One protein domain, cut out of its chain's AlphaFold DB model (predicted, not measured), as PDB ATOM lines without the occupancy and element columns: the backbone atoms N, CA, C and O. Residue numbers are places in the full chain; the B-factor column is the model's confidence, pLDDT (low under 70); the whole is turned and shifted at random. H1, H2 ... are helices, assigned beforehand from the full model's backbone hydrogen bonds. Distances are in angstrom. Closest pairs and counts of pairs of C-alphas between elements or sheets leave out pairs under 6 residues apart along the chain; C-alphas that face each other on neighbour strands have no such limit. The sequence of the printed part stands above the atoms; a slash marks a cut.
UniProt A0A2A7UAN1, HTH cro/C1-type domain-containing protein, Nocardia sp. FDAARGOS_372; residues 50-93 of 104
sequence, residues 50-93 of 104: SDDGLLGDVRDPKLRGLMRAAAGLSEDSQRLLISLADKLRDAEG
ATOM      1  N   SER A  50      90.567  83.424 112.165       44.66
ATOM      2  CA  SER A  50      91.847  83.934 112.681       44.66
ATOM      3  C   SER A  50      91.732  84.519 114.093       44.66
ATOM      4  O   SER A  50      92.585  84.241 114.929       44.66
ATOM      5  N   ASP A  51      90.648  85.239 114.393       47.44
ATOM      6  CA  ASP A  51      90.446  85.858 115.713       47.44
ATOM      7  C   ASP A  51      89.663  84.970 116.689       47.44
ATOM      8  O   ASP A  51      89.878  85.042 117.899       47.44
ATOM      9  N   ASP A  52      88.792  84.084 116.200       48.34
ATOM     10  CA  ASP A  52      87.996  83.208 117.074       48.34
ATOM     11  C   ASP A  52      88.877  82.136 117.752       48.34
ATOM     12  O   ASP A  52      88.669  81.788 118.917       48.34
ATOM     13  N   GLY A  53      89.948  81.700 117.072       51.72
ATOM     14  CA  GLY A  53      91.010  80.878 117.663       51.72
ATOM     15  C   GLY A  53      91.772  81.615 118.770       51.72
ATOM     16  O   GLY A  53      91.945  81.077 119.862       51.72
ATOM     17  N   LEU A  54      92.125  82.888 118.544       55.31
ATOM     18  CA  LEU A  54      92.799  83.728 119.543       55.31
ATOM     19  C   LEU A  54      91.914  83.975 120.776       55.31
ATOM     20  O   LEU A  54      92.391  83.943 121.914       55.31
ATOM     21  N   LEU A  55      90.607  84.178 120.579       56.38
ATOM     22  CA  LEU A  55      89.642  84.330 121.672       56.38
ATOM     23  C   LEU A  55      89.405  83.015 122.431       56.38
ATOM     24  O   LEU A  55      89.205  83.045 123.653       56.38
ATOM     25  N   GLY A  56      89.445  81.873 121.740       59.56
ATOM     26  CA  GLY A  56      89.418  80.536 122.335       59.56
ATOM     27  C   GLY A  56      90.639  80.270 123.219       59.56
ATOM     28  O   GLY A  56      90.487  79.862 124.375       59.56
ATOM     29  N   ASP A  57      91.829  80.611 122.730       58.41
ATOM     30  CA  ASP A  57      93.105  80.447 123.434       58.41
ATOM     31  C   ASP A  57      93.177  81.300 124.712       58.41
ATOM     32  O   ASP A  57      93.623  80.842 125.767       58.41
ATOM     33  N   VAL A  58      92.630  82.521 124.682       60.75
ATOM     34  CA  VAL A  58      92.533  83.388 125.871       60.75
ATOM     35  C   VAL A  58      91.543  82.844 126.910       60.75
ATOM     36  O   VAL A  58      91.586  83.267 128.070       60.75
ATOM     37  N   ARG A  59      90.643  81.915 126.568       71.50
ATOM     38  CA  ARG A  59      89.719  81.286 127.534       71.50
ATOM     39  C   ARG A  59      90.319  80.075 128.252       71.50
ATOM     40  O   ARG A  59      89.807  79.741 129.323       71.50
ATOM     41  N   ASP A  60      91.397  79.472 127.748       80.94
ATOM     42  CA  ASP A  60      92.061  78.354 128.427       80.94
ATOM     43  C   ASP A  60      92.762  78.842 129.719       80.94
ATOM     44  O   ASP A  60      93.649  79.706 129.673       80.94
ATOM     45  N   PRO A  61      92.404  78.308 130.906       80.56
ATOM     46  CA  PRO A  61      93.036  78.693 132.167       80.56
ATOM     47  C   PRO A  61      94.552  78.435 132.202       80.56
ATOM     48  O   PRO A  61      95.269  79.170 132.887       80.56
ATOM     49  N   LYS A  62      95.062  77.436 131.470       81.00
ATOM     50  CA  LYS A  62      96.499  77.133 131.386       81.00
ATOM     51  C   LYS A  62      97.240  78.187 130.565       81.00
ATOM     52  O   LYS A  62      98.277  78.676 131.014       81.00
ATOM     53  N   LEU A  63      96.680  78.598 129.426       84.38
ATOM     54  CA  LEU A  63      97.243  79.672 128.599       84.38
ATOM     55  C   LEU A  63      97.210  81.019 129.333       84.38
ATOM     56  O   LEU A  63      98.202  81.748 129.319       84.38
ATOM     57  N   ARG A  64      96.148  81.306 130.099       83.94
ATOM     58  CA  ARG A  64      96.113  82.477 131.001       83.94
ATOM     59  C   ARG A  64      97.215  82.451 132.058       83.94
ATOM     60  O   ARG A  64      97.764  83.501 132.387       83.94
ATOM     61  N   GLY A  65      97.516  81.277 132.614       84.69
ATOM     62  CA  GLY A  65      98.623  81.099 133.554       84.69
ATOM     63  C   GLY A  65      99.970  81.442 132.915       84.69
ATOM     64  O   GLY A  65     100.741  82.207 133.493       84.69
ATOM     65  N   LEU A  66     100.206  80.954 131.695       86.69
ATOM     66  CA  LEU A  66     101.424  81.238 130.933       86.69
ATOM     67  C   LEU A  66     101.547  82.728 130.581       86.69
ATOM     68  O   LEU A  66     102.601  83.320 130.796       86.69
ATOM     69  N   MET A  67     100.456  83.357 130.131       86.94
ATOM     70  CA  MET A  67     100.414  84.799 129.857       86.94
ATOM     71  C   MET A  67     100.744  85.631 131.100       86.94
ATOM     72  O   MET A  67     101.540  86.561 131.022       86.94
ATOM     73  N   ARG A  68     100.178  85.286 132.265       88.31
ATOM     74  CA  ARG A  68     100.487  85.980 133.529       88.31
ATOM     75  C   ARG A  68     101.940  85.800 133.956       88.31
ATOM     76  O   ARG A  68     102.511  86.736 134.495       88.31
ATOM     77  N   ALA A  69     102.517  84.621 133.733       86.38
ATOM     78  CA  ALA A  69     103.914  84.355 134.058       86.38
ATOM     79  C   ALA A  69     104.884  85.088 133.114       86.38
ATOM     80  O   ALA A  69     105.952  85.515 133.544       86.38
ATOM     81  N   ALA A  70     104.512  85.245 131.842       91.00
ATOM     82  CA  ALA A  70     105.294  85.992 130.861       91.00
ATOM     83  C   ALA A  70     105.154  87.517 131.023       91.00
ATOM     84  O   ALA A  70     106.074  88.265 130.678       91.00
ATOM     85  N   ALA A  71     104.024  87.985 131.564       88.69
ATOM     86  CA  ALA A  71     103.762  89.396 131.805       88.69
ATOM     87  C   ALA A  71     104.760  89.980 132.822       88.69
ATOM     88  O   ALA A  71     104.742  89.639 134.003       88.69
ATOM     89  N   GLY A  72     105.624  90.885 132.357       86.06
ATOM     90  CA  GLY A  72     106.660  91.537 133.169       86.06
ATOM     91  C   GLY A  72     108.080  91.018 132.932       86.06
ATOM     92  O   GLY A  72     109.028  91.593 133.463       86.06
ATOM     93  N   LEU A  73     108.251  89.979 132.109       93.81
ATOM     94  CA  LEU A  73     109.571  89.579 131.622       93.81
ATOM     95  C   LEU A  73     110.095  90.565 130.571       93.81
ATOM     96  O   LEU A  73     109.311  91.218 129.878       93.81
ATOM     97  N   SER A  74     111.420  90.634 130.412       96.00
ATOM     98  CA  SER A  74     112.034  91.378 129.308       96.00
ATOM     99  C   SER A  74     111.646  90.783 127.953       96.00
ATOM    100  O   SER A  74     111.340  89.594 127.855       96.00
ATOM    101  N   GLU A  75     111.707  91.593 126.896       91.44
ATOM    102  CA  GLU A  75     111.394  91.152 125.532       91.44
ATOM    103  C   GLU A  75     112.236  89.937 125.109       91.44
ATOM    104  O   GLU A  75     111.698  88.957 124.596       91.44
ATOM    105  N   ASP A  76     113.536  89.938 125.414       93.50
ATOM    106  CA  ASP A  76     114.420  88.803 125.128       93.50
ATOM    107  C   ASP A  76     113.979  87.524 125.852       93.50
ATOM    108  O   ASP A  76     113.999  86.435 125.279       93.50
ATOM    109  N   SER A  77     113.515  87.647 127.097       93.56
ATOM    110  CA  SER A  77     113.018  86.503 127.866       93.56
ATOM    111  C   SER A  77     111.697  85.981 127.305       93.56
ATOM    112  O   SER A  77     111.485  84.770 127.240       93.56
ATOM    113  N   GLN A  78     110.820  86.876 126.845       95.25
ATOM    114  CA  GLN A  78     109.582  86.490 126.167       95.25
ATOM    115  C   GLN A  78     109.874  85.769 124.840       95.25
ATOM    116  O   GLN A  78     109.276  84.728 124.572       95.25
ATOM    117  N   ARG A  79     110.852  86.240 124.050       92.31
ATOM    118  CA  ARG A  79     111.297  85.564 122.815       92.31
ATOM    119  C   ARG A  79     111.829  84.155 123.081       92.31
ATOM    120  O   ARG A  79     111.509  83.232 122.333       92.31
ATOM    121  N   LEU A  80     112.586  83.966 124.164       95.12
ATOM    122  CA  LEU A  80     113.063  82.640 124.571       95.12
ATOM    123  C   LEU A  80     111.910  81.684 124.907       95.12
ATOM    124  O   LEU A  80     111.957  80.519 124.510       95.12
ATOM    125  N   LEU A  81     110.871  82.165 125.597       93.44
ATOM    126  CA  LEU A  81     109.679  81.362 125.894       93.44
ATOM    127  C   LEU A  81     108.928  80.952 124.622       93.44
ATOM    128  O   LEU A  81     108.507  79.800 124.519       93.44
ATOM    129  N   ILE A  82     108.810  81.853 123.642       92.31
ATOM    130  CA  ILE A  82     108.213  81.546 122.332       92.31
ATOM    131  C   ILE A  82     109.027  80.456 121.624       92.31
ATOM    132  O   ILE A  82     108.477  79.423 121.253       92.31
ATOM    133  N   SER A  83     110.352  80.617 121.545       92.38
ATOM    134  CA  SER A  83     111.233  79.613 120.928       92.38
ATOM    135  C   SER A  83     111.168  78.247 121.622       92.38
ATOM    136  O   SER A  83     111.329  77.210 120.980       92.38
ATOM    137  N   LEU A  84     110.964  78.219 122.943       93.25
ATOM    138  CA  LEU A  84     110.766  76.973 123.680       93.25
ATOM    139  C   LEU A  84     109.427  76.318 123.320       93.25
ATOM    140  O   LEU A  84     109.391  75.107 123.110       93.25
ATOM    141  N   ALA A  85     108.350  77.100 123.227       90.94
ATOM    142  CA  ALA A  85     107.041  76.602 122.819       90.94
ATOM    143  C   ALA A  85     107.077  76.000 121.404       90.94
ATOM    144  O   ALA A  85     106.492  74.941 121.181       90.94
ATOM    145  N   ASP A  86     107.819  76.616 120.482       89.62
ATOM    146  CA  ASP A  86     108.002  76.091 119.125       89.62
ATOM    147  C   ASP A  86     108.721  74.738 119.132       89.62
ATOM    148  O   ASP A  86     108.223  73.770 118.563       89.62
ATOM    149  N   LYS A  87     109.818  74.614 119.890       90.69
ATOM    150  CA  LYS A  87     110.530  73.333 120.043       90.69
ATOM    151  C   LYS A  87     109.657  72.233 120.647       90.69
ATOM    152  O   LYS A  87     109.792  71.069 120.275       90.69
ATOM    153  N   LEU A  88     108.786  72.577 121.597       91.94
ATOM    154  CA  LEU A  88     107.836  71.625 122.176       91.94
ATOM    155  C   LEU A  88     106.795  71.191 121.143       91.94
ATOM    156  O   LEU A  88     106.492  70.004 121.048       91.94
ATOM    157  N   ARG A  89     106.302  72.124 120.322       87.56
ATOM    158  CA  ARG A  89     105.372  71.823 119.229       87.56
ATOM    159  C   ARG A  89     105.990  70.852 118.222       87.56
ATOM    160  O   ARG A  89     105.323  69.899 117.820       87.56
ATOM    161  N   ASP A  90     107.258  71.052 117.876       88.12
ATOM    162  CA  ASP A  90     108.011  70.147 117.002       88.12
ATOM    163  C   ASP A  90     108.166  68.757 117.635       88.12
ATOM    164  O   ASP A  90     107.890  67.742 116.994       88.12
ATOM    165  N   ALA A  91     108.543  68.698 118.917       89.06
ATOM    166  CA  ALA A  91     108.701  67.441 119.651       89.06
ATOM    167  C   ALA A  91     107.386  66.649 119.782       89.06
ATOM    168  O   ALA A  91     107.403  65.420 119.826       89.06
ATOM    169  N   GLU A  92     106.249  67.340 119.822       90.12
ATOM    170  CA  GLU A  92     104.914  66.737 119.854       90.12
ATOM    171  C   GLU A  92     104.367  66.368 118.463       90.12
ATOM    172  O   GLU A  92     103.242  65.877 118.362       90.12
ATOM    173  N   GLY A  93     105.123  66.610 117.385       80.69
ATOM    174  CA  GLY A  93     104.660  66.383 116.013       80.69
ATOM    175  C   GLY A  93     103.525  67.322 115.592       80.69
ATOM    176  O   GLY A  93     102.755  67.002 114.689       80.69
TER     177      GLY A  93
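What this domain is: This is residues 50 to 93 of the 104 residues of the protein "HTH cro/C1-type domain-containing protein" of Nocardia sp. FDAARGOS_372 (UniProt A0A2A7UAN1). Three helices follow one another as an open chain with two corners: H1 turns off sharply from H2, and the long H3 folds back from the other end of H2 to make an open V with it. The helices come close only near these corners, and most of H3 sticks out, with residues 82 to 93 standing free. The printed part has 44 residues with three named helices, H1, H2 and H3 in that order, and no named strand; the class is all helix. The whole is loose, with a radius of gyration of the C-alphas of 11.8 A and spans of 30 by 28 by 19 A.

How they stand to each other: Begin at H1, residues 50 to 57, and go over a tight link to H2, residues 61 to 70. These two are close but not clearly touching: their closest C-alphas, those of Asp 57 and Leu 63, are 6.7 A apart. Their lines stand about perpendicular, at 85 degrees. A second tight link leads to H3, residues 75 to 91. H2 and H3 are also close but not clearly touching, with the C-alphas of Ala 70 and Gln 78 closest at 6.4 A. They run opposite ways at a steep tilt of 40 degrees. H1 and H3 are apart. In H2 and H3 every O i to N i+4 pair is within hydrogen-bond range; in H1, 3 of 4 are.

Where its parts are: Find C-alpha 50 at (91.847, 83.934, 112.681), where H1, residues 50 to 57, begins; it is 11.4 A long. H2, residues 61 to 70, measures 14.3 A. H3 runs 24.6 A from C-alpha 75 at (111.394, 91.152, 125.532) to C-alpha 91 at (108.701, 67.441, 119.651).

The domain as a whole: Look at Gly 72 and Gly 93 for the two C-alphas farthest apart, 30.5 A. The printed part has no cut, and neither link is long. In this predicted model the mean pLDDT of the printed part is 81.5, and residues 50 to 58 are under 70.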